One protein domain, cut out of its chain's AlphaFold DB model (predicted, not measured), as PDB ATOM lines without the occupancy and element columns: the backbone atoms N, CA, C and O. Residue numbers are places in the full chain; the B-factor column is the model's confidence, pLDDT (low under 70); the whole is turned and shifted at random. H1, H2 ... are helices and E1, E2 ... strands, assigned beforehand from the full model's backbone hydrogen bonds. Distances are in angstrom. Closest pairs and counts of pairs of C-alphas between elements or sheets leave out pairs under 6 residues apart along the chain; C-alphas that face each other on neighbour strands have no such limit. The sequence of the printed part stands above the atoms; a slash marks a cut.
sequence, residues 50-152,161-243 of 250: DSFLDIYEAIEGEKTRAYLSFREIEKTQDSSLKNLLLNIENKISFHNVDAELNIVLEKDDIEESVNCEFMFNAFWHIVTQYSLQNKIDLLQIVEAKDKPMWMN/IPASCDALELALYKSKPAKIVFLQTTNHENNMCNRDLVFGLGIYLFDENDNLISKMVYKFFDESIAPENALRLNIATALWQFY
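What this domain is: This is residues 50 to 152 and 161 to 243 of the 250 residues of an uncharacterized protein of Acinetobacter genomosp. 33YU (UniProt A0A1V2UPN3). A twisted sheet of five strands has two helices, H3 and H4, over one face; the long helix H1 runs side by side with H3, and the short H2 is over one end of the opposite face. The 186 printed residues include five named helices and five named strands, in the order H1 H2 E1 H3 E2 H4 E3 E4 E5 H5. The sheet is mixed, in the order E1 E5 E4 E3 E2, and the class is mixed, helices and strands. The whole is compact, with a radius of gyration of the C-alphas of 16.3 A and spans of 44 by 34 by 30 A.

Where its parts are: H1, residues 50 to 73, begins at C-alpha 50 (322.989, 314.190, 400.386) and is 34.8 A long. H2 is residues 80 to 87, and E1 is residues 101 to 105. H3, residues 110 to 134, is 36.1 A long and begins at C-alpha 110 (336.294, 305.771, 400.549). E2 is residues 137 to 144, H4 residues 165 to 175, E3 residues 179 to 186 and E4 residues 198 to 206, 26.0 A long. E5, residues 212 to 222, measures 30.0 A. H5, residues 239 to 242, ends at C-alpha 242 (336.726, 320.988, 398.690).

How they stand to each other: E3, E4 and E5 form a meander, each strand the antiparallel neighbour of the one before, with N 183 and O 202 at 2.8 A and N 203 and O 216 at 2.9 A. The edge strands are parallel to their neighbours: E2 to E3, with N 141 and O 182 at 2.8 A, and E1 to E5, with N 103 and O 219 at 2.7 A. H3 and H4 form two layers with the sheet, helices on one face, at heights of 9.7 A and 11.0 A. H2 is on the opposite face, at a height of 10.1 A. H1 touches H3 at a shallow tilt of 29 degrees, the same way; their closest C-alphas, of Ala 66 and His 125, are 4.4 A apart. H1 only grazes the sheet, with residues 70 to 73. With residues 51 to 58 alone it touches H5, closest at the C-alphas of Ile 55 and Leu 239, 6.5 A. In H3 and H4 every O i to N i+4 pair is within hydrogen-bond range, in H1 19 of 20 and in H2 2 of 4; H5 is too short for such a pair.

The domain as a whole: The C-alphas of Asp 50 and Asn 209, the two farthest apart, are 49.7 A apart. Residues 153 to 160 are not printed; C-alphas 152 and 161 are 15.5 A apart across this cut. The links H2 to E1, E3 to E4 and E5 to H5 are long. Mean pLDDT of the printed part is 83.9; 26 residues are under 70, among them 82 to 89 and 187 to 197.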
ATOM      1  N   ASP A  50     322.919 312.886 401.060       58.31
ATOM      2  CA  ASP A  50     322.989 314.190 400.386       58.31
ATOM      3  C   ASP A  50     324.419 314.781 400.382       58.31
ATOM      4  O   ASP A  50     324.883 315.313 399.376       58.31
ATOM      5  N   SER A  51     325.158 314.640 401.487       66.69
ATOM      6  CA  SER A  51     326.512 315.194 401.639       66.69
ATOM      7  C   SER A  51     327.570 314.471 400.799       66.69
ATOM      8  O   SER A  51     328.567 315.077 400.404       66.69
ATOM      9  N   PHE A  52     327.351 313.190 400.490       70.75
ATOM     10  CA  PHE A  52     328.228 312.417 399.611       70.75
ATOM     11  C   PHE A  52     327.911 312.696 398.131       70.75
ATOM     12  O   PHE A  52     328.818 312.762 397.297       70.75
ATOM     13  N   LEU A  53     326.637 312.962 397.815       77.88
ATOM     14  CA  LEU A  53     326.207 313.452 396.504       77.88
ATOM     15  C   LEU A  53     326.819 314.827 396.179       77.88
ATOM     16  O   LEU A  53     327.392 314.984 395.101       77.88
ATOM     17  N   ASP A  54     326.788 315.779 397.120       81.69
ATOM     18  CA  ASP A  54     327.397 317.113 396.962       81.69
ATOM     19  C   ASP A  54     328.898 317.046 396.599       81.69
ATOM     20  O   ASP A  54     329.397 317.841 395.795       81.69
ATOM     21  N   ILE A  55     329.642 316.088 397.172       81.12
ATOM     22  CA  ILE A  55     331.075 315.902 396.893       81.12
ATOM     23  C   ILE A  55     331.289 315.328 395.482       81.12
ATOM     24  O   ILE A  55     332.189 315.778 394.766       81.12
ATOM     25  N   TYR A  56     330.443 314.395 395.032       82.62
ATOM     26  CA  TYR A  56     330.479 313.940 393.639       82.62
ATOM     27  C   TYR A  56     330.096 315.048 392.650       82.62
ATOM     28  O   TYR A  56     330.743 315.159 391.608       82.62
ATOM     29  N   GLU A  57     329.118 315.906 392.965       85.56
ATOM     30  CA  GLU A  57     328.800 317.070 392.123       85.56
ATOM     31  C   GLU A  57     329.979 318.053 392.033       85.56
ATOM     32  O   GLU A  57     330.257 318.579 390.950       85.56
ATOM     33  N   ALA A  58     330.740 318.247 393.117       83.19
ATOM     34  CA  ALA A  58     331.974 319.030 393.085       83.19
ATOM     35  C   ALA A  58     333.034 318.404 392.154       83.19
ATOM     36  O   ALA A  58     333.590 319.094 391.295       83.19
ATOM     37  N   ILE A  59     333.278 317.091 392.270       84.50
ATOM     38  CA  ILE A  59     334.250 316.352 391.443       84.50
ATOM     39  C   ILE A  59     333.852 316.357 389.955       84.50
ATOM     40  O   ILE A  59     334.685 316.652 389.094       84.50
ATOM     41  N   GLU A  60     332.589 316.070 389.627       86.75
ATOM     42  CA  GLU A  60     332.079 316.106 388.247       86.75
ATOM     43  C   GLU A  60     332.019 317.533 387.680       86.75
ATOM     44  O   GLU A  60     332.242 317.740 386.481       86.75
ATOM     45  N   GLY A  61     331.818 318.540 388.534       84.62
ATOM     46  CA  GLY A  61     331.974 319.950 388.189       84.62
ATOM     47  C   GLY A  61     333.393 320.276 387.713       84.62
ATOM     48  O   GLY A  61     333.560 320.843 386.629       84.62
ATOM     49  N   GLU A  62     334.414 319.871 388.470       84.62
ATOM     50  CA  GLU A  62     335.826 320.074 388.110       84.62
ATOM     51  C   GLU A  62     336.219 319.299 386.842       84.62
ATOM     52  O   GLU A  62     336.780 319.892 385.913       84.62
ATOM     53  N   LYS A  63     335.832 318.018 386.734       86.75
ATOM     54  CA  LYS A  63     335.996 317.202 385.513       86.75
ATOM     55  C   LYS A  63     335.406 317.896 384.285       86.75
ATOM     56  O   LYS A  63     336.071 318.014 383.252       86.75
ATOM     57  N   THR A  64     334.173 318.393 384.398       86.00
ATOM     58  CA  THR A  64     333.448 319.051 383.300       86.00
ATOM     59  C   THR A  64     334.125 320.356 382.879       86.00
ATOM     60  O   THR A  64     334.324 320.584 381.683       86.00
ATOM     61  N   ARG A  65     334.537 321.199 383.838       87.25
ATOM     62  CA  ARG A  65     335.259 322.459 383.576       87.25
ATOM     63  C   ARG A  65     336.597 322.213 382.875       87.25
ATOM     64  O   ARG A  65     336.890 322.857 381.862       87.25
ATOM     65  N   ALA A  66     337.376 321.253 383.373       87.38
ATOM     66  CA  ALA A  66     338.670 320.890 382.806       87.38
ATOM     67  C   ALA A  66     338.533 320.294 381.394       87.38
ATOM     68  O   ALA A  66     339.260 320.685 380.480       87.38
ATOM     69  N   TYR A  67     337.551 319.408 381.179       87.44
ATOM     70  CA  TYR A  67     337.248 318.844 379.861       87.44
ATOM     71  C   TYR A  67     336.864 319.923 378.842       87.44
ATOM     72  O   TYR A  67     337.393 319.923 377.730       87.44
ATOM     73  N   LEU A  68     335.986 320.865 379.205       88.38
ATOM     74  CA  LEU A  68     335.589 321.957 378.309       88.38
ATOM     75  C   LEU A  68     336.784 322.844 377.935       88.38
ATOM     76  O   LEU A  68     336.987 323.109 376.752       88.38
ATOM     77  N   SER A  69     337.618 323.214 378.911       90.19
ATOM     78  CA  SER A  69     338.827 324.017 378.676       90.19
ATOM     79  C   SER A  69     339.836 323.283 377.784       90.19
ATOM     80  O   SER A  69     340.330 323.844 376.805       90.19
ATOM     81  N   PHE A  70     340.076 321.990 378.035       88.44
ATOM     82  CA  PHE A  70     340.932 321.156 377.187       88.44
ATOM     83  C   PHE A  70     340.395 321.037 375.751       88.44
ATOM     84  O   PHE A  70     341.157 321.170 374.794       88.44
ATOM     85  N   ARG A  71     339.074 320.898 375.576       87.06
ATOM     86  CA  ARG A  71     338.413 320.916 374.258       87.06
ATOM     87  C   ARG A  71     338.477 322.262 373.539       87.06
ATOM     88  O   ARG A  71     338.141 322.320 372.357       87.06
ATOM     89  N   GLU A  72     338.843 323.352 374.203       88.38
ATOM     90  CA  GLU A  72     339.158 324.620 373.539       88.38
ATOM     91  C   GLU A  72     340.625 324.681 373.121       88.38
ATOM     92  O   GLU A  72     340.895 325.002 371.964       88.38
ATOM     93  N   ILE A  73     341.542 324.236 373.984       87.88
ATOM     94  CA  ILE A  73     342.977 324.128 373.679       87.88
ATOM     95  C   ILE A  73     343.233 323.180 372.491       87.88
ATOM     96  O   ILE A  73     343.968 323.538 371.572       87.88
ATOM     97  N   GLU A  74     342.572 322.016 372.432       85.19
ATOM     98  CA  GLU A  74     342.689 321.057 371.314       85.19
ATOM     99  C   GLU A  74     342.336 321.653 369.936       85.19
ATOM    100  O   GLU A  74     342.782 321.128 368.917       85.19
ATOM    101  N   LYS A  75     341.543 322.734 369.872       84.69
ATOM    102  CA  LYS A  75     341.175 323.398 368.604       84.69
ATOM    103  C   LYS A  75     342.283 324.311 368.072       84.69
ATOM    104  O   LYS A  75     342.249 324.669 366.897       84.69
ATOM    105  N   THR A  76     343.212 324.727 368.933       80.44
ATOM    106  CA  THR A  76     344.285 325.688 368.627       80.44
ATOM    107  C   THR A  76     345.689 325.093 368.722       80.44
ATOM    108  O   THR A  76     346.616 325.679 368.172       80.44
ATOM    109  N   GLN A  77     345.843 323.961 369.411       77.19
ATOM    110  CA  GLN A  77     347.115 323.281 369.655       77.19
ATOM    111  C   GLN A  77     347.781 322.771 368.371       77.19
ATOM    112  O   GLN A  77     347.131 322.167 367.512       77.19
ATOM    113  N   ASP A  78     349.107 322.911 368.286       69.88
ATOM    114  CA  ASP A  78     349.895 322.245 367.249       69.88
ATOM    115  C   ASP A  78     350.162 320.764 367.588       69.88
ATOM    116  O   ASP A  78     350.525 320.366 368.698       69.88
ATOM    117  N   SER A  79     350.045 319.934 366.555       67.19
ATOM    118  CA  SER A  79     350.519 318.553 366.479       67.19
ATOM    119  C   SER A  79     351.960 318.329 366.967       67.19
ATOM    120  O   SER A  79     352.278 317.227 367.425       67.19
ATOM    121  N   SER A  80     352.831 319.342 366.895       68.44
ATOM    122  CA  SER A  80     354.244 319.249 367.284       68.44
ATOM    123  C   SER A  80     354.464 318.828 368.741       68.44
ATOM    124  O   SER A  80     355.370 318.029 368.985       68.44
ATOM    125  N   LEU A  81     353.613 319.230 369.697       70.12
ATOM    126  CA  LEU A  81     353.792 318.846 371.108       70.12
ATOM    127  C   LEU A  81     353.649 317.324 371.333       70.12
ATOM    128  O   LEU A  81     354.323 316.752 372.190       70.12
ATOM    129  N   LYS A  82     352.848 316.628 370.512       68.88
ATOM    130  CA  LYS A  82     352.767 315.153 370.535       68.88
ATOM    131  C   LYS A  82     354.049 314.508 369.992       68.88
ATOM    132  O   LYS A  82     354.453 313.454 370.479       68.88
ATOM    133  N   ASN A  83     354.730 315.157 369.045       69.00
ATOM    134  CA  ASN A  83     356.016 314.698 368.514       69.00
ATOM    135  C   ASN A  83     357.186 314.969 369.475       69.00
ATOM    136  O   ASN A  83     358.103 314.150 369.537       69.00
ATOM    137  N   LEU A  84     357.142 316.051 370.267       69.12
ATOM    138  CA  LEU A  84     358.144 316.339 371.301       69.12
ATOM    139  C   LEU A  84     358.323 315.142 372.244       69.12
ATOM    140  O   LEU A  84     359.405 314.561 372.323       69.12
ATOM    141  N   LEU A  85     357.246 314.715 372.907       65.00
ATOM    142  CA  LEU A  85     357.294 313.617 373.881       65.00
ATOM    143  C   LEU A  85     357.587 312.261 373.253       65.00
ATOM    144  O   LEU A  85     358.090 311.376 373.942       65.00
ATOM    145  N   LEU A  86     357.318 312.068 371.959       64.81
ATOM    146  CA  LEU A  86     357.774 310.876 371.244       64.81
ATOM    147  C   LEU A  86     359.304 310.854 371.095       64.81
ATOM    148  O   LEU A  86     359.882 309.773 371.207       64.81
ATOM    149  N   ASN A  87     359.947 312.017 370.971       65.44
ATOM    150  CA  ASN A  87     361.382 312.156 370.711       65.44
ATOM    151  C   ASN A  87     362.254 312.444 371.951       65.44
ATOM    152  O   ASN A  87     363.473 312.340 371.852       65.44
ATOM    153  N   ILE A  88     361.670 312.773 373.112       69.44
ATOM    154  CA  ILE A  88     362.420 312.960 374.369       69.44
ATOM    155  C   ILE A  88     363.256 311.711 374.709       69.44
ATOM    156  O   ILE A  88     362.742 310.593 374.784       69.44
ATOM    157  N   GLU A  89     364.552 311.897 374.954       64.44
ATOM    158  CA  GLU A  89     365.453 310.835 375.412       64.44
ATOM    159  C   GLU A  89     365.298 310.548 376.919       64.44
ATOM    160  O   GLU A  89     364.900 311.414 377.695       64.44
ATOM    161  N   ASN A  90     365.763 309.377 377.376       73.50
ATOM    162  CA  ASN A  90     365.808 308.978 378.798       73.50
ATOM    163  C   ASN A  90     364.431 308.752 379.466       73.50
ATOM    164  O   ASN A  90     364.313 308.894 380.685       73.50
ATOM    165  N   LYS A  91     363.401 308.377 378.694       83.94
ATOM    166  CA  LYS A  91     362.097 307.982 379.252       83.94
ATOM    167  C   LYS A  91     362.190 306.675 380.039       83.94
ATOM    168  O   LYS A  91     362.943 305.775 379.668       83.94
ATOM    169  N   ILE A  92     361.373 306.551 381.079       85.62
ATOM    170  CA  ILE A  92     361.342 305.404 381.997       85.62
ATOM    171  C   ILE A  92     359.902 304.993 382.331       85.62
ATOM    172  O   ILE A  92     358.986 305.811 382.254       85.62
ATOM    173  N   SER A  93     359.703 303.722 382.704       86.62
ATOM    174  CA  SER A  93     358.437 303.265 383.300       86.62
ATOM    175  C   SER A  93     358.225 303.956 384.645       86.62
ATOM    176  O   SER A  93     359.182 304.171 385.397       86.62
ATOM    177  N   PHE A  94     356.962 304.247 384.953       86.81
ATOM    178  CA  PHE A  94     356.521 304.913 386.173       86.81
ATOM    179  C   PHE A  94     357.122 304.331 387.464       86.81
ATOM    180  O   PHE A  94     357.484 305.080 388.374       86.81
ATOM    181  N   HIS A  95     357.306 303.009 387.550       84.69
ATOM    182  CA  HIS A  95     357.899 302.370 388.732       84.69
ATOM    183  C   HIS A  95     359.284 302.924 389.080       84.69
ATOM    184  O   HIS A  95     359.542 303.214 390.246       84.69
ATOM    185  N   ASN A  96     360.116 303.184 388.070       86.19
ATOM    186  CA  ASN A  96     361.488 303.669 388.234       86.19
ATOM    187  C   ASN A  96     361.573 305.196 388.416       86.19
ATOM    188  O   ASN A  96     362.673 305.749 388.455       86.19
ATOM    189  N   VAL A  97     360.430 305.891 388.469       87.06
ATOM    190  CA  VAL A  97     360.394 307.346 388.622       87.06
ATOM    191  C   VAL A  97     360.706 307.753 390.059       87.06
ATOM    192  O   VAL A  97     360.041 307.294 390.987       87.06
ATOM    193  N   ASP A  98     361.663 308.656 390.232       86.62
ATOM    194  CA  ASP A  98     361.880 309.368 391.488       86.62
ATOM    195  C   ASP A  98     360.729 310.370 391.656       86.62
ATOM    196  O   ASP A  98     360.571 311.278 390.832       86.62
ATOM    197  N   ALA A  99     359.897 310.164 392.679       87.00
ATOM    198  CA  ALA A  99     358.785 311.054 392.987       87.00
ATOM    199  C   ALA A  99     359.291 312.371 393.583       87.00
ATOM    200  O   ALA A  99     360.216 312.373 394.395       87.00
ATOM    201  N   GLU A 100     358.616 313.469 393.258       88.56
ATOM    202  CA  GLU A 100     358.708 314.684 394.062       88.56
ATOM    203  C   GLU A 100     358.008 314.471 395.413       88.56
ATOM    204  O   GLU A 100     358.574 314.804 396.454       88.56
ATOM    205  N   LEU A 101     356.809 313.871 395.411       90.31
ATOM    206  CA  LEU A 101     356.068 313.531 396.627       90.31
ATOM    207  C   LEU A 101     355.564 312.085 396.606       90.31
ATOM    208  O   LEU A 101     354.899 311.662 395.659       90.31
ATOM    209  N   ASN A 102     355.839 311.361 397.691       92.19
ATOM    210  CA  ASN A 102     355.205 310.088 398.013       92.19
ATOM    211  C   ASN A 102     353.981 310.357 398.902       92.19
ATOM    212  O   ASN A 102     354.082 311.085 399.889       92.19
ATOM    213  N   ILE A 103     352.849 309.755 398.558       91.94
ATOM    214  CA  ILE A 103     351.572 309.844 399.265       91.94
ATOM    215  C   ILE A 103     351.152 308.426 399.650       91.94
ATOM    216  O   ILE A 103     351.214 307.523 398.814       91.94
ATOM    217  N   VAL A 104     350.736 308.224 400.897       91.62
ATOM    218  CA  VAL A 104     350.133 306.965 401.353       91.62
ATOM    219  C   VAL A 104     348.612 307.080 401.343       91.62
ATOM    220  O   VAL A 104     348.075 308.123 401.718       91.62
ATOM    221  N   LEU A 105     347.952 306.014 400.885       88.38
ATOM    222  CA  LEU A 105     346.504 305.841 400.885       88.38
ATOM    223  C   LEU A 105     346.120 304.492 401.503       88.38
ATOM    224  O   LEU A 105     346.754 303.465 401.237       88.38
ATOM    225  N   GLU A 106     345.018 304.469 402.237       86.31
ATOM    226  CA  GLU A 106     344.338 303.247 402.647       86.31
ATOM    227  C   GLU A 106     343.351 302.820 401.549       86.31
ATOM    228  O   GLU A 106     342.308 303.422 401.330       86.31
ATOM    229  N   LYS A 107     343.703 301.783 400.779       71.38
ATOM    230  CA  LYS A 107     343.059 301.456 399.488       71.38
ATOM    231  C   LYS A 107     341.563 301.099 399.569       71.38
ATOM    232  O   LYS A 107     340.876 301.186 398.557       71.38
ATOM    233  N   ASP A 108     341.081 300.627 400.720       78.19
ATOM    234  CA  ASP A 108     339.650 300.338 400.936       78.19
ATOM    235  C   ASP A 108     338.907 301.492 401.652       78.19
ATOM    236  O   ASP A 108     337.706 301.379 401.894       78.19
ATOM    237  N   ASP A 109     339.589 302.608 401.945       85.06
ATOM    238  CA  ASP A 109     338.985 303.834 402.468       85.06
ATOM    239  C   ASP A 109     338.367 304.670 401.330       85.06
ATOM    240  O   ASP A 109     338.983 304.967 400.295       85.06
ATOM    241  N   ILE A 110     337.099 305.032 401.520       82.12
ATOM    242  CA  ILE A 110     336.294 305.771 400.549       82.12
ATOM    243  C   ILE A 110     336.601 307.275 400.615       82.12
ATOM    244  O   ILE A 110     336.661 307.923 399.568       82.12
ATOM    245  N   GLU A 111     336.839 307.831 401.804       84.56
ATOM    246  CA  GLU A 111     337.144 309.250 402.001       84.56
ATOM    247  C   GLU A 111     338.501 309.601 401.372       84.56
ATOM    248  O   GLU A 111     338.621 310.609 400.665       84.56
ATOM    249  N   GLU A 112     339.509 308.738 401.547       86.75
ATOM    250  CA  GLU A 112     340.828 308.900 400.924       86.75
ATOM    251  C   GLU A 112     340.772 308.750 399.402       86.75
ATOM    252  O   GLU A 112     341.358 309.560 398.676       86.75
ATOM    253  N   SER A 113     340.007 307.772 398.904       82.81
ATOM    254  CA  SER A 113     339.779 307.576 397.465       82.81
ATOM    255  C   SER A 113     339.138 308.814 396.819       82.81
ATOM    256  O   SER A 113     339.612 309.298 395.788       82.81
ATOM    257  N   VAL A 114     338.106 309.377 397.457       85.00
ATOM    258  CA  VAL A 114     337.392 310.584 397.005       85.00
ATOM    259  C   VAL A 114     338.280 311.833 397.074       85.00
ATOM    260  O   VAL A 114     338.295 312.630 396.134       85.00
ATOM    261  N   ASN A 115     339.080 312.000 398.131       88.25
ATOM    262  CA  ASN A 115     340.022 313.121 398.243       88.25
ATOM    263  C   ASN A 115     341.158 313.033 397.208       88.25
ATOM    264  O   ASN A 115     341.550 314.051 396.633       88.25
ATOM    265  N   CYS A 116     341.651 311.824 396.922       88.44
ATOM    266  CA  CYS A 116     342.631 311.578 395.870       88.44
ATOM    267  C   CYS A 116     342.069 311.914 394.477       88.44
ATOM    268  O   CYS A 116     342.729 312.600 393.690       88.44
ATOM    269  N   GLU A 117     340.845 311.467 394.168       86.50
ATOM    270  CA  GLU A 117     340.178 311.801 392.906       86.50
ATOM    271  C   GLU A 117     339.927 313.312 392.786       86.50
ATOM    272  O   GLU A 117     340.176 313.896 391.725       86.50
ATOM    273  N   PHE A 118     339.494 313.975 393.862       88.06
ATOM    274  CA  PHE A 118     339.310 315.422 393.855       88.06
ATOM    275  C   PHE A 118     340.619 316.172 393.569       88.06
ATOM    276  O   PHE A 118     340.650 316.996 392.654       88.06
ATOM    277  N   MET A 119     341.712 315.867 394.283       90.25
ATOM    278  CA  MET A 119     343.004 316.539 394.076       90.25
ATOM    279  C   MET A 119     343.495 316.390 392.628       90.25
ATOM    280  O   MET A 119     343.963 317.360 392.029       90.25
ATOM    281  N   PHE A 120     343.343 315.198 392.037       89.62
ATOM    282  CA  PHE A 120     343.680 314.968 390.632       89.62
ATOM    283  C   PHE A 120     342.881 315.883 389.686       89.62
ATOM    284  O   PHE A 120     343.461 316.532 388.810       89.62
ATOM    285  N   ASN A 121     341.560 315.954 389.867       89.31
ATOM    286  CA  ASN A 121     340.680 316.727 388.989       89.31
ATOM    287  C   ASN A 121     340.841 318.244 389.180       89.31
ATOM    288  O   ASN A 121     340.863 318.971 388.189       89.31
ATOM    289  N   ALA A 122     341.060 318.714 390.411       91.69
ATOM    290  CA  ALA A 122     341.378 320.111 390.702       91.69
ATOM    291  C   ALA A 122     342.712 320.534 390.057       91.69
ATOM    292  O   ALA A 122     342.782 321.561 389.378       91.69
ATOM    293  N   PHE A 123     343.769 319.716 390.165       94.25
ATOM    294  CA  PHE A 123     345.041 319.978 389.479       94.25
ATOM    295  C   PHE A 123     344.891 319.993 387.950       94.25
ATOM    296  O   PHE A 123     345.489 320.840 387.280       94.25
ATOM    297  N   TRP A 124     344.066 319.106 387.386       93.62
ATOM    298  CA  TRP A 124     343.761 319.099 385.953       93.62
ATOM    299  C   TRP A 124     342.966 320.345 385.515       93.62
ATOM    300  O   TRP A 124     343.266 320.939 384.473       93.62
ATOM    301  N   HIS A 125     342.015 320.812 386.328       93.62
ATOM    302  CA  HIS A 125     341.276 322.054 386.092       93.62
ATOM    303  C   HIS A 125     342.195 323.287 386.120       93.62
ATOM    304  O   HIS A 125     342.178 324.079 385.180       93.62
ATOM    305  N   ILE A 126     343.068 323.417 387.122       95.69
ATOM    306  CA  ILE A 126     344.021 324.538 387.233       95.69
ATOM    307  C   ILE A 126     344.967 324.583 386.026       95.69
ATOM    308  O   ILE A 126     345.173 325.639 385.429       95.69
ATOM    309  N   VAL A 127     345.512 323.431 385.620       96.12
ATOM    310  CA  VAL A 127     346.422 323.336 384.468       96.12
ATOM    311  C   VAL A 127     345.712 323.663 383.146       96.12
ATOM    312  O   VAL A 127     346.275 324.379 382.314       96.12
ATOM    313  N   THR A 128     344.472 323.201 382.951       95.56
ATOM    314  CA  THR A 128     343.681 323.514 381.744       95.56
ATOM    315  C   THR A 128     343.228 324.975 381.695       95.56
ATOM    316  O   THR A 128     343.330 325.592 380.636       95.56
ATOM    317  N   GLN A 129     342.822 325.573 382.819       95.19
ATOM    318  CA  GLN A 129     342.519 327.008 382.908       95.19
ATOM    319  C   GLN A 129     343.747 327.866 382.615       95.19
ATOM    320  O   GLN A 129     343.695 328.749 381.758       95.19
ATOM    321  N   TYR A 130     344.876 327.578 383.270       96.31
ATOM    322  CA  TYR A 130     346.122 328.307 383.049       96.31
ATOM    323  C   TYR A 130     346.561 328.236 381.576       96.31
ATOM    324  O   TYR A 130     346.930 329.259 380.993       96.31
ATOM    325  N   SER A 131     346.460 327.058 380.949       95.06
ATOM    326  CA  SER A 131     346.760 326.876 379.524       95.06
ATOM    327  C   SER A 131     345.840 327.693 378.613       95.06
ATOM    328  O   SER A 131     346.336 328.435 377.762       95.06
ATOM    329  N   LEU A 132     344.522 327.633 378.831       93.56
ATOM    330  CA  LEU A 132     343.524 328.351 378.035       93.56
ATOM    331  C   LEU A 132     343.687 329.877 378.144       93.56
ATOM    332  O   LEU A 132     343.678 330.583 377.134       93.56
ATOM    333  N   GLN A 133     343.879 330.388 379.363       95.00
ATOM    334  CA  GLN A 133     344.009 331.821 379.638       95.00
ATOM    335  C   GLN A 133     345.301 332.415 379.054       95.00
ATOM    336  O   GLN A 133     345.275 333.510 378.489       95.00
ATOM    337  N   ASN A 134     346.423 331.690 379.151       94.62
ATOM    338  CA  ASN A 134     347.729 332.148 378.660       94.62
ATOM    339  C   ASN A 134     348.008 331.748 377.196       94.62
ATOM    340  O   ASN A 134     348.981 332.229 376.619       94.62
ATOM    341  N   LYS A 135     347.139 330.930 376.578       92.25
ATOM    342  CA  LYS A 135     347.252 330.409 375.198       92.25
ATOM    343  C   LYS A 135     348.534 329.608 374.948       92.25
ATOM    344  O   LYS A 135     349.172 329.760 373.909       92.25
ATOM    345  N   ILE A 136     348.892 328.766 375.912       91.31
ATOM    346  CA  ILE A 136     350.052 327.868 375.838       91.31
ATOM    347  C   ILE A 136     349.604 326.433 375.558       91.31
ATOM    348  O   ILE A 136     348.527 326.026 376.001       91.31
ATOM    349  N   ASP A 137     350.419 325.650 374.851       90.00
ATOM    350  CA  ASP A 137     350.064 324.270 374.517       90.00
ATOM    351  C   ASP A 137     350.011 323.383 375.772       90.00
ATOM    352  O   ASP A 137     350.937 323.370 376.585       90.00
ATOM    353  N   LEU A 138     348.948 322.584 375.896       92.00
ATOM    354  CA  LEU A 138     348.782 321.591 376.956       92.00
ATOM    355  C   LEU A 138     348.491 320.217 376.365       92.00
ATOM    356  O   LEU A 138     347.541 320.056 375.601       92.00
ATOM    357  N   LEU A 139     349.267 319.207 376.748       89.69
ATOM    358  CA  LEU A 139     349.052 317.828 376.325       89.69
ATOM    359  C   LEU A 139     348.795 316.911 377.523       89.69
ATOM    360  O   LEU A 139     349.683 316.668 378.339       89.69
ATOM    361  N   GLN A 140     347.578 316.367 377.589       88.50
ATOM    362  CA  GLN A 140     347.236 315.276 378.497       88.50
ATOM    363  C   GLN A 140     347.789 313.949 377.953       88.50
ATOM    364  O   GLN A 140     347.581 313.618 376.783       88.50
ATOM    365  N   ILE A 141     348.465 313.170 378.797       85.31
ATOM    366  CA  ILE A 141     348.873 311.794 378.504       85.31
ATOM    367  C   ILE A 141     348.354 310.874 379.603       85.31
ATOM    368  O   ILE A 141     348.701 310.995 380.773       85.31
ATOM    369  N   VAL A 142     347.550 309.911 379.176       83.38
ATOM    370  CA  VAL A 142     346.937 308.872 380.000       83.38
ATOM    371  C   VAL A 142     347.687 307.572 379.670       83.38
ATOM    372  O   VAL A 142     347.546 307.036 378.568       83.38
ATOM    373  N   GLU A 143     348.597 307.141 380.551       76.38
ATOM    374  CA  GLU A 143     349.640 306.142 380.258       76.38
ATOM    375  C   GLU A 143     349.498 304.828 381.047       76.38
ATOM    376  O   GLU A 143     349.465 304.819 382.271       76.38
ATOM    377  N   ALA A 144     349.557 303.700 380.333       70.12
ATOM    378  CA  ALA A 144     349.662 302.361 380.911       70.12
ATOM    379  C   ALA A 144     350.974 302.135 381.693       70.12
ATOM    380  O   ALA A 144     352.055 302.412 381.177       70.12
ATOM    381  N   LYS A 145     350.861 301.527 382.883       65.88
ATOM    382  CA  LYS A 145     351.923 301.164 383.856       65.88
ATOM    383  C   LYS A 145     353.260 300.684 383.245       65.88
ATOM    384  O   LYS A 145     354.335 301.110 383.678       65.88
ATOM    385  N   ASP A 146     353.191 299.843 382.214       63.97
ATOM    386  CA  ASP A 146     354.353 299.200 381.575       63.97
ATOM    387  C   ASP A 146     354.987 300.016 380.430       63.97
ATOM    388  O   ASP A 146     356.004 299.618 379.855       63.97
ATOM    389  N   LYS A 147     354.402 301.163 380.071       76.56
ATOM    390  CA  LYS A 147     354.917 302.053 379.027       76.56
ATOM    391  C   LYS A 147     355.863 303.111 379.640       76.56
ATOM    392  O   LYS A 147     355.657 303.523 380.782       76.56
ATOM    393  N   PRO A 148     356.934 303.525 378.930       77.50
ATOM    394  CA  PRO A 148     357.860 304.530 379.441       77.50
ATOM    395  C   PRO A 148     357.688 305.907 378.774       77.50
ATOM    396  O   PRO A 148     358.275 306.144 377.715       77.50
ATOM    397  N   MET A 149     356.958 306.844 379.394       84.00
ATOM    398  CA  MET A 149     356.947 308.271 379.000       84.00
ATOM    399  C   MET A 149     357.400 309.240 380.111       84.00
ATOM    400  O   MET A 149     357.569 310.428 379.842       84.00
ATOM    401  N   TRP A 150     357.658 308.758 381.331       87.19
ATOM    402  CA  TRP A 150     358.104 309.583 382.462       87.19
ATOM    403  C   TRP A 150     359.593 309.931 382.376       87.19
ATOM    404  O   TRP A 150     360.367 309.230 381.725       87.19
ATOM    405  N   MET A 151     360.016 310.985 383.080       83.25
ATOM    406  CA  MET A 151     361.411 311.449 383.131       83.25
ATOM    407  C   MET A 151     361.904 311.627 384.577       83.25
ATOM    408  O   MET A 151     361.282 312.358 385.352       83.25
ATOM    409  N   ASN A 152     363.070 311.052 384.916       72.50
ATOM    410  CA  ASN A 152     363.763 311.372 386.178       72.50
ATOM    411  C   ASN A 152     364.590 312.654 386.104       72.50
ATOM    412  O   ASN A 152     364.627 313.395 387.084       72.50
ATOM    413  N   ILE A 161     356.970 321.754 396.020       84.12
ATOM    414  CA  ILE A 161     355.902 320.967 395.416       84.12
ATOM    415  C   ILE A 161     354.566 321.598 395.834       84.12
ATOM    416  O   ILE A 161     354.396 321.889 397.024       84.12
ATOM    417  N   PRO A 162     353.646 321.873 394.894       89.38
ATOM    418  CA  PRO A 162     352.320 322.369 395.218       89.38
ATOM    419  C   PRO A 162     351.589 321.481 396.224       89.38
ATOM    420  O   PRO A 162     351.342 320.305 395.976       89.38
ATOM    421  N   ALA A 163     351.242 322.075 397.362       90.31
ATOM    422  CA  ALA A 163     350.503 321.411 398.430       90.31
ATOM    423  C   ALA A 163     349.017 321.790 398.463       90.31
ATOM    424  O   ALA A 163     348.264 321.233 399.247       90.31
ATOM    425  N   SER A 164     348.600 322.729 397.616       94.12
ATOM    426  CA  SER A 164     347.231 323.228 397.486       94.12
ATOM    427  C   SER A 164     346.985 323.705 396.053       94.12
ATOM    428  O   SER A 164     347.927 323.829 395.258       94.12
ATOM    429  N   CYS A 165     345.730 324.004 395.721       94.88
ATOM    430  CA  CYS A 165     345.352 324.564 394.425       94.88
ATOM    431  C   CYS A 165     346.036 325.923 394.176       94.88
ATOM    432  O   CYS A 165     346.692 326.102 393.145       94.88
ATOM    433  N   ASP A 166     345.997 326.821 395.167       95.19
ATOM    434  CA  ASP A 166     346.700 328.114 395.154       95.19
ATOM    435  C   ASP A 166     348.207 327.943 394.902       95.19
ATOM    436  O   ASP A 166     348.828 328.709 394.162       95.19
ATOM    437  N   ALA A 167     348.825 326.927 395.517       94.50
ATOM    438  CA  ALA A 167     350.252 326.665 395.364       94.50
ATOM    439  C   ALA A 167     350.611 326.198 393.942       94.50
ATOM    440  O   ALA A 167     351.695 326.539 393.456       94.50
ATOM    441  N   LEU A 168     349.719 325.460 393.268       95.50
ATOM    442  CA  LEU A 168     349.913 325.012 391.886       95.50
ATOM    443  C   LEU A 168     349.751 326.176 390.907       95.50
ATOM    444  O   LEU A 168     350.638 326.401 390.083       95.50
ATOM    445  N   GLU A 169     348.679 326.959 391.036       95.69
ATOM    446  CA  GLU A 169     348.470 328.158 390.219       95.69
ATOM    447  C   GLU A 169     349.655 329.131 390.363       95.69
ATOM    448  O   GLU A 169     350.252 329.571 389.375       95.69
ATOM    449  N   LEU A 170     350.089 329.391 391.600       94.12
ATOM    450  CA  LEU A 170     351.231 330.255 391.883       94.12
ATOM    451  C   LEU A 170     352.558 329.695 391.331       94.12
ATOM    452  O   LEU A 170     353.437 330.478 390.962       94.12
ATOM    453  N   ALA A 171     352.728 328.371 391.263       93.19
ATOM    454  CA  ALA A 171     353.889 327.743 390.630       93.19
ATOM    455  C   ALA A 171     353.872 327.921 389.102       93.19
ATOM    456  O   ALA A 171     354.906 328.267 388.521       93.19
ATOM    457  N   LEU A 172     352.711 327.770 388.454       94.94
ATOM    458  CA  LEU A 172     352.530 328.017 387.019       94.94
ATOM    459  C   LEU A 172     352.810 329.491 386.663       94.94
ATOM    460  O   LEU A 172     353.676 329.765 385.833       94.94
ATOM    461  N   TYR A 173     352.204 330.458 387.362       94.06
ATOM    462  CA  TYR A 173     352.448 331.891 387.114       94.06
ATOM    463  C   TYR A 173     353.888 332.355 387.396       94.06
ATOM    464  O   TYR A 173     354.348 333.328 386.785       94.06
ATOM    465  N   LYS A 174     354.621 331.680 388.294       92.19
ATOM    466  CA  LYS A 174     356.051 331.942 388.542       92.19
ATOM    467  C   LYS A 174     356.956 331.338 387.471       92.19
ATOM    468  O   LYS A 174     357.914 331.993 387.072       92.19
ATOM    469  N   SER A 175     356.675 330.107 387.044       91.38
ATOM    470  CA  SER A 175     357.506 329.361 386.090       91.38
ATOM    471  C   SER A 175     357.300 329.797 384.639       91.38
ATOM    472  O   SER A 175     358.265 329.797 383.884       91.38
ATOM    473  N   LYS A 176     356.081 330.225 384.274       94.06
ATOM    474  CA  LYS A 176     355.700 330.703 382.931       94.06
ATOM    475  C   LYS A 176     356.092 329.727 381.806       94.06
ATOM    476  O   LYS A 176     356.855 330.104 380.915       94.06
ATOM    477  N   PRO A 177     355.604 328.475 381.847       93.69
ATOM    478  CA  PRO A 177     355.867 327.499 380.794       93.69
ATOM    479  C   PRO A 177     355.292 327.960 379.452       93.69
ATOM    480  O   PRO A 177     354.206 328.532 379.405       93.69
ATOM    481  N   ALA A 178     355.986 327.643 378.361       92.81
ATOM    482  CA  ALA A 178     355.461 327.793 377.004       92.81
ATOM    483  C   ALA A 178     354.641 326.568 376.567       92.81
ATOM    484  O   ALA A 178     353.726 326.700 375.758       92.81
ATOM    485  N   LYS A 179     354.959 325.383 377.112       91.75
ATOM    486  CA  LYS A 179     354.211 324.129 376.927       91.75
ATOM    487  C   LYS A 179     354.084 323.385 378.262       91.75
ATOM    488  O   LYS A 179     355.021 323.382 379.066       91.75
ATOM    489  N   ILE A 180     352.952 322.720 378.484       93.31
ATOM    490  CA  ILE A 180     352.700 321.857 379.649       93.31
ATOM    491  C   ILE A 180     352.365 320.439 379.186       93.31
ATOM    492  O   ILE A 180     351.608 320.229 378.237       93.31
ATOM    493  N   VAL A 181     352.890 319.451 379.907       91.44
ATOM    494  CA  VAL A 181     352.524 318.043 379.758       91.44
ATOM    495  C   VAL A 181     351.970 317.543 381.081       91.44
ATOM    496  O   VAL A 181     352.623 317.664 382.117       91.44
ATOM    497  N   PHE A 182     350.767 316.979 381.039       92.25
ATOM    498  CA  PHE A 182     350.073 316.436 382.202       92.25
ATOM    499  C   PHE A 182     349.925 314.922 382.026       92.25
ATOM    500  O   PHE A 182     349.138 314.455 381.204       92.25
ATOM    501  N   LEU A 183     350.728 314.164 382.766       89.88
ATOM    502  CA  LEU A 183     350.782 312.706 382.757       89.88
ATOM    503  C   LEU A 183     349.933 312.125 383.893       89.88
ATOM    504  O   LEU A 183     349.964 312.628 385.013       89.88
ATOM    505  N   GLN A 184     349.228 311.030 383.622       88.88
ATOM    506  CA  GLN A 184     348.531 310.206 384.609       88.88
ATOM    507  C   GLN A 184     348.788 308.731 384.297       88.88
ATOM    508  O   GLN A 184     348.691 308.319 383.139       88.88
ATOM    509  N   THR A 185     349.068 307.916 385.313       86.19
ATOM    510  CA  THR A 185     349.074 306.454 385.163       86.19
ATOM    511  C   THR A 185     347.650 305.910 385.051       86.19
ATOM    512  O   THR A 185     346.831 306.177 385.932       86.19
ATOM    513  N   THR A 186     347.359 305.075 384.057       71.88
ATOM    514  CA  THR A 186     346.149 304.249 384.069       71.88
ATOM    515  C   THR A 186     346.359 302.964 384.843       71.88
ATOM    516  O   THR A 186     347.391 302.295 384.745       71.88
ATOM    517  N   ASN A 187     345.295 302.563 385.530       57.41
ATOM    518  CA  ASN A 187     345.047 301.162 385.803       57.41
ATOM    519  C   ASN A 187     344.336 300.550 384.591       57.41
ATOM    520  O   ASN A 187     343.422 301.166 384.042       57.41
ATOM    521  N   HIS A 188     344.701 299.332 384.188       43.62
ATOM    522  CA  HIS A 188     344.082 298.674 383.025       43.62
ATOM    523  C   HIS A 188     342.595 298.314 383.220       43.62
ATOM    524  O   HIS A 188     341.923 297.964 382.254       43.62
ATOM    525  N   GLU A 189     342.079 298.442 384.444       43.00
ATOM    526  CA  GLU A 189     340.689 298.165 384.828       43.00
ATOM    527  C   GLU A 189     339.889 299.445 385.167       43.00
ATOM    528  O   GLU A 189     338.817 299.359 385.756       43.00
ATOM    529  N   ASN A 190     340.406 300.635 384.821       42.50
ATOM    530  CA  ASN A 190     339.851 301.977 385.096       42.50
ATOM    531  C   ASN A 190     339.600 302.362 386.574       42.50
ATOM    532  O   ASN A 190     339.507 303.552 386.857       42.50
ATOM    533  N   ASN A 191     339.555 301.424 387.521       46.75
ATOM    534  CA  ASN A 191     339.483 301.729 388.953       46.75
ATOM    535  C   ASN A 191     340.829 302.235 389.496       46.75
ATOM    536  O   ASN A 191     341.860 301.579 389.326       46.75
ATOM    537  N   MET A 192     340.810 303.340 390.246       50.53
ATOM    538  CA  MET A 192     341.982 303.857 390.974       50.53
ATOM    539  C   MET A 192     342.256 303.116 392.304       50.53
ATOM    540  O   MET A 192     343.171 303.496 393.021       50.53
ATOM    541  N   CYS A 193     341.531 302.022 392.589       46.75
ATOM    542  CA  CYS A 193     341.604 301.251 393.844       46.75
ATOM    543  C   CYS A 193     341.842 299.733 393.614       46.75
ATOM    544  O   CYS A 193     341.230 298.883 394.260       46.75
ATOM    545  N   ASN A 194     342.691 299.354 392.647       49.38
ATOM    546  CA  ASN A 194     343.104 297.948 392.454       49.38
ATOM    547  C   ASN A 194     344.267 297.562 393.391       49.38
ATOM    548  O   ASN A 194     344.954 298.427 393.921       49.38
ATOM    549  N   ARG A 195     344.498 296.262 393.603       48.34
ATOM    550  CA  ARG A 195     345.263 295.747 394.757       48.34
ATOM    551  C   ARG A 195     346.784 295.923 394.688       48.34
ATOM    552  O   ARG A 195     347.403 296.064 395.732       48.34
ATOM    553  N   ASP A 196     347.367 295.987 393.492       53.91
ATOM    554  CA  ASP A 196     348.825 296.112 393.288       53.91
ATOM    555  C   ASP A 196     349.236 297.548 392.894       53.91
ATOM    556  O   ASP A 196     349.995 297.770 391.932       53.91
ATOM    557  N   LEU A 197     348.642 298.545 393.557       66.38
ATOM    558  CA  LEU A 197     348.697 299.937 393.126       66.38
ATOM    559  C   LEU A 197     349.838 300.751 393.742       66.38
ATOM    560  O   LEU A 197     349.787 301.208 394.879       66.38
ATOM    561  N   VAL A 198     350.801 301.061 392.873       80.88
ATOM    562  CA  VAL A 198     351.467 302.364 392.878       80.88
ATOM    563  C   VAL A 198     350.966 303.100 391.635       80.88
ATOM    564  O   VAL A 198     351.131 302.588 390.523       80.88
ATOM    565  N   PHE A 199     350.347 304.267 391.808       85.75
ATOM    566  CA  PHE A 199     349.846 305.123 390.720       85.75
ATOM    567  C   PHE A 199     350.294 306.572 390.921       85.75
ATOM    568  O   PHE A 199     350.866 306.906 391.956       85.75
ATOM    569  N   GLY A 200     350.096 307.446 389.934       89.25
ATOM    570  CA  GLY A 200     350.554 308.827 390.043       89.25
ATOM    571  C   GLY A 200     350.127 309.764 388.926       89.25
ATOM    572  O   GLY A 200     349.611 309.354 387.882       89.25
ATOM    573  N   LEU A 201     350.401 311.045 389.166       91.19
ATOM    574  CA  LEU A 201     350.262 312.132 388.201       91.19
ATOM    575  C   LEU A 201     351.584 312.906 388.094       91.19
ATOM    576  O   LEU A 201     352.341 312.995 389.061       91.19
ATOM    577  N   GLY A 202     351.871 313.450 386.914       91.81
ATOM    578  CA  GLY A 202     353.107 314.167 386.613       91.81
ATOM    579  C   GLY A 202     352.843 315.439 385.821       91.81
ATOM    580  O   GLY A 202     352.375 315.369 384.688       91.81
ATOM    581  N   ILE A 203     353.181 316.596 386.384       93.31
ATOM    582  CA  ILE A 203     353.078 317.889 385.698       93.31
ATOM    583  C   ILE A 203     354.485 318.306 385.262       93.31
ATOM    584  O   ILE A 203     355.338 318.593 386.100       93.31
ATOM    585  N   TYR A 204     354.733 318.330 383.955       90.94
ATOM    586  CA  TYR A 204     356.024 318.677 383.359       90.94
ATOM    587  C   TYR A 204     355.903 319.994 382.583       90.94
ATOM    588  O   TYR A 204     355.010 320.162 381.751       90.94
ATOM    589  N   LEU A 205     356.796 320.937 382.882       91.56
ATOM    590  CA  LEU A 205     356.760 322.320 382.410       91.56
ATOM    591  C   LEU A 205     357.955 322.584 381.489       91.56
ATOM    592  O   LEU A 205     359.092 322.323 381.884       91.56
ATOM    593  N   PHE A 206     357.712 323.127 380.295       89.31
ATOM    594  CA  PHE A 206     358.740 323.349 379.269       89.31
ATOM    595  C   PHE A 206     358.839 324.820 378.837       89.31
ATOM    596  O   PHE A 206     357.840 325.545 378.852       89.31
ATOM    597  N   ASP A 207     360.036 325.259 378.435       90.88
ATOM    598  CA  ASP A 207     360.256 326.572 377.810       90.88
ATOM    599  C   ASP A 207     359.907 326.582 376.306       90.88
ATOM    600  O   ASP A 207     359.492 325.580 375.717       90.88
ATOM    601  N   GLU A 208     360.064 327.744 375.667       90.06
ATOM    602  CA  GLU A 208     359.818 327.922 374.228       90.06
ATOM    603  C   GLU A 208     360.686 326.981 373.368       90.06
ATOM    604  O   GLU A 208     360.224 326.500 372.332       90.06
ATOM    605  N   ASN A 209     361.897 326.664 373.843       88.44
ATOM    606  CA  ASN A 209     362.922 325.852 373.180       88.44
ATOM    607  C   ASN A 209     362.826 324.347 373.510       88.44
ATOM    608  O   ASN A 209     363.773 323.609 373.234       88.44
ATOM    609  N   ASP A 210     361.722 323.899 374.116       85.44
ATOM    610  CA  ASP A 210     361.470 322.508 374.515       85.44
ATOM    611  C   ASP A 210     362.395 321.953 375.622       85.44
ATOM    612  O   ASP A 210     362.472 320.740 375.840       85.44
ATOM    613  N   ASN A 211     363.047 322.824 376.401       85.81
ATOM    614  CA  ASN A 211     363.761 322.431 377.617       85.81
ATOM    615  C   ASN A 211     362.779 322.227 378.777       85.81
ATOM    616  O   ASN A 211     361.953 323.096 379.058       85.81
ATOM    617  N   LEU A 212     362.923 321.129 379.523       86.19
ATOM    618  CA  LEU A 212     362.186 320.906 380.768       86.19
ATOM    619  C   LEU A 212     362.670 321.889 381.853       86.19
ATOM    620  O   LEU A 212     363.782 321.745 382.357       86.19
ATOM    621  N   ILE A 213     361.840 322.865 382.229       87.88
ATOM    622  CA  ILE A 213     362.156 323.874 383.259       87.88
ATOM    623  C   ILE A 213     361.741 323.450 384.672       87.88
ATOM    624  O   ILE A 213     362.311 323.940 385.647       87.88
ATOM    625  N   SER A 214     360.756 322.556 384.801       88.31
ATOM    626  CA  SER A 214     360.311 321.989 386.080       88.31
ATOM    627  C   SER A 214     359.506 320.705 385.863       88.31
ATOM    628  O   SER A 214     358.873 320.541 384.818       88.31
ATOM    629  N   LYS A 215     359.488 319.817 386.860       88.50
ATOM    630  CA  LYS A 215     358.602 318.647 386.928       88.50
ATOM    631  C   LYS A 215     358.011 318.518 388.336       88.50
ATOM    632  O   LYS A 215     358.614 318.988 389.297       88.50
ATOM    633  N   MET A 216     356.836 317.904 388.439       90.69
ATOM    634  CA  MET A 216     356.136 317.627 389.695       90.69
ATOM    635  C   MET A 216     355.439 316.265 389.588       90.69
ATOM    636  O   MET A 216     354.364 316.178 388.994       90.69
ATOM    637  N   VAL A 217     356.059 315.206 390.116       91.25
ATOM    638  CA  VAL A 217     355.519 313.840 390.148       91.25
ATOM    639  C   VAL A 217     355.020 313.479 391.545       91.25
ATOM    640  O   VAL A 217     355.797 313.413 392.499       91.25
ATOM    641  N   TYR A 218     353.732 313.160 391.634       92.12
ATOM    642  CA  TYR A 218     353.083 312.644 392.835       92.12
ATOM    643  C   TYR A 218     352.885 311.138 392.659       92.12
ATOM    644  O   TYR A 218     352.295 310.710 391.660       92.12
ATOM    645  N   LYS A 219     353.381 310.340 393.606       91.31
ATOM    646  CA  LYS A 219     353.172 308.890 393.662       91.31
ATOM    647  C   LYS A 219     352.295 308.532 394.849       91.31
ATOM    648  O   LYS A 219     352.648 308.855 395.974       91.31
ATOM    649  N   PHE A 220     351.218 307.808 394.592       90.19
ATOM    650  CA  PHE A 220     350.337 307.231 395.597       90.19
ATOM    651  C   PHE A 220     350.681 305.752 395.783       90.19
ATOM    652  O   PHE A 220     350.907 305.040 394.799       90.19
ATOM    653  N   PHE A 221     350.712 305.308 397.035       89.00
ATOM    654  CA  PHE A 221     351.005 303.942 397.455       89.00
ATOM    655  C   PHE A 221     349.900 303.454 398.395       89.00
ATOM    656  O   PHE A 221     349.485 304.203 399.277       89.00
ATOM    657  N   ASP A 222     349.486 302.195 398.256       86.81
ATOM    658  CA  ASP A 222     348.780 301.481 399.327       86.81
ATOM    659  C   ASP A 222     349.663 301.429 400.593       86.81
ATOM    660  O   ASP A 222     350.878 301.220 400.498       86.81
ATOM    661  N   GLU A 223     349.070 301.628 401.774       88.12
ATOM    662  CA  GLU A 223     349.782 301.684 403.063       88.12
ATOM    663  C   GLU A 223     350.689 300.471 403.330       88.12
ATOM    664  O   GLU A 223     351.775 300.631 403.888       88.12
ATOM    665  N   SER A 224     350.335 299.277 402.843       87.12
ATOM    666  CA  SER A 224     351.156 298.068 403.015       87.12
ATOM    667  C   SER A 224     352.486 298.080 402.240       87.12
ATOM    668  O   SER A 224     353.362 297.256 402.519       87.12
ATOM    669  N   ILE A 225     352.653 299.002 401.283       87.81
ATOM    670  CA  ILE A 225     353.846 299.152 400.431       87.81
ATOM    671  C   ILE A 225     354.400 300.587 400.395       87.81
ATOM    672  O   ILE A 225     355.301 300.879 399.600       87.81
ATOM    673  N   ALA A 226     353.875 301.492 401.224       90.56
ATOM    674  CA  ALA A 226     354.296 302.888 401.251       90.56
ATOM    675  C   ALA A 226     355.723 303.057 401.827       90.56
ATOM    676  O   ALA A 226     356.090 302.391 402.799       90.56
ATOM    677  N   PRO A 227     356.559 303.946 401.256       91.81
ATOM    678  CA  PRO A 227     357.882 304.243 401.802       91.81
ATOM    679  C   PRO A 227     357.791 305.115 403.066       91.81
ATOM    680  O   PRO A 227     356.891 305.941 403.189       91.81
ATOM    681  N   GLU A 228     358.784 305.017 403.960       92.56
ATOM    682  CA  GLU A 228     358.846 305.750 405.247       92.56
ATOM    683  C   GLU A 228     358.727 307.286 405.136       92.56
ATOM    684  O   GLU A 228     358.488 307.962 406.134       92.56
ATOM    685  N   ASN A 229     358.922 307.856 403.941       91.69
ATOM    686  CA  ASN A 229     358.820 309.290 403.667       91.69
ATOM    687  C   ASN A 229     357.503 309.711 402.983       91.69
ATOM    688  O   ASN A 229     357.433 310.825 402.462       91.69
ATOM    689  N   ALA A 230     356.501 308.830 402.911       92.94
ATOM    690  CA  ALA A 230     355.182 309.166 402.390       92.94
ATOM    691  C   ALA A 230     354.384 310.042 403.373       92.94
ATOM    692  O   ALA A 230     354.475 309.868 404.587       92.94
ATOM    693  N   LEU A 231     353.579 310.966 402.843       93.06
ATOM    694  CA  LEU A 231     352.592 311.730 403.614       93.06
ATOM    695  C   LEU A 231     351.193 311.142 403.385       93.06
ATOM    696  O   LEU A 231     350.874 310.763 402.259       93.06
ATOM    697  N   ARG A 232     350.354 311.048 404.419       91.62
ATOM    698  CA  ARG A 232     348.944 310.641 404.262       91.62
ATOM    699  C   ARG A 232     348.127 311.847 403.787       91.62
ATOM    700  O   ARG A 232     348.486 312.979 404.113       91.62
ATOM    701  N   LEU A 233     347.075 311.637 402.991       88.81
ATOM    702  CA  LEU A 233     346.245 312.759 402.538       88.81
ATOM    703  C   LEU A 233     345.551 313.439 403.726       88.81
ATOM    704  O   LEU A 233     344.991 312.789 404.606       88.81
ATOM    705  N   ASN A 234     345.528 314.769 403.716       90.00
ATOM    706  CA  ASN A 234     344.688 315.559 404.604       90.00
ATOM    707  C   ASN A 234     343.234 315.472 404.114       90.00
ATOM    708  O   ASN A 234     342.844 316.161 403.165       90.00
ATOM    709  N   ILE A 235     342.425 314.620 404.733       89.31
ATOM    710  CA  ILE A 235     341.051 314.344 404.297       89.31
ATOM    711  C   ILE A 235     340.125 315.535 404.569       89.31
ATOM    712  O   ILE A 235     340.192 316.183 405.612       89.31
ATOM    713  N   ALA A 236     339.293 315.873 403.583       86.62
ATOM    714  CA  ALA A 236     338.270 316.901 403.706       86.62
ATOM    715  C   ALA A 236     337.065 316.364 404.494       86.62
ATOM    716  O   ALA A 236     336.246 315.621 403.958       86.62
ATOM    717  N   THR A 237     336.931 316.790 405.750       83.19
ATOM    718  CA  THR A 237     335.860 316.379 406.674       83.19
ATOM    719  C   THR A 237     334.573 317.201 406.539       83.19
ATOM    720  O   THR A 237     333.621 317.006 407.293       83.19
ATOM    721  N   ALA A 238     334.525 318.152 405.600       84.62
ATOM    722  CA  ALA A 238     333.338 318.949 405.300       84.62
ATOM    723  C   ALA A 238     333.365 319.489 403.862       84.62
ATOM    724  O   ALA A 238     334.413 319.920 403.382       84.62
ATOM    725  N   LEU A 239     332.201 319.574 403.207       82.62
ATOM    726  CA  LEU A 239     332.058 320.002 401.805       82.62
ATOM    727  C   LEU A 239     332.797 321.313 401.464       82.62
ATOM    728  O   LEU A 239     333.425 321.424 400.414       82.62
ATOM    729  N   TRP A 240     332.775 322.307 402.358       84.94
ATOM    730  CA  TRP A 240     333.435 323.600 402.122       84.94
ATOM    731  C   TRP A 240     334.960 323.491 401.946       84.94
ATOM    732  O   TRP A 240     335.553 324.352 401.302       84.94
ATOM    733  N   GLN A 241     335.589 322.429 402.456       88.69
ATOM    734  CA  GLN A 241     337.028 322.176 402.339       88.69
ATOM    735  C   GLN A 241     337.446 321.693 400.941       88.69
ATOM    736  O   GLN A 241     338.624 321.786 400.601       88.69
ATOM    737  N   PHE A 242     336.501 321.225 400.119       85.44
ATOM    738  CA  PHE A 242     336.726 320.988 398.690       85.44
ATOM    739  C   PHE A 242     336.737 322.305 397.892       85.44
ATOM    740  O   PHE A 242     337.370 322.391 396.845       85.44
ATOM    741  N   TYR A 243     336.088 323.360 398.397       85.31
ATOM    742  CA  TYR A 243     336.080 324.689 397.775       85.31
ATOM    743  C   TYR A 243     337.177 325.633 398.306       85.31
ATOM    744  O   TYR A 243     337.354 326.726 397.768       85.31
TER     745      TYR A 243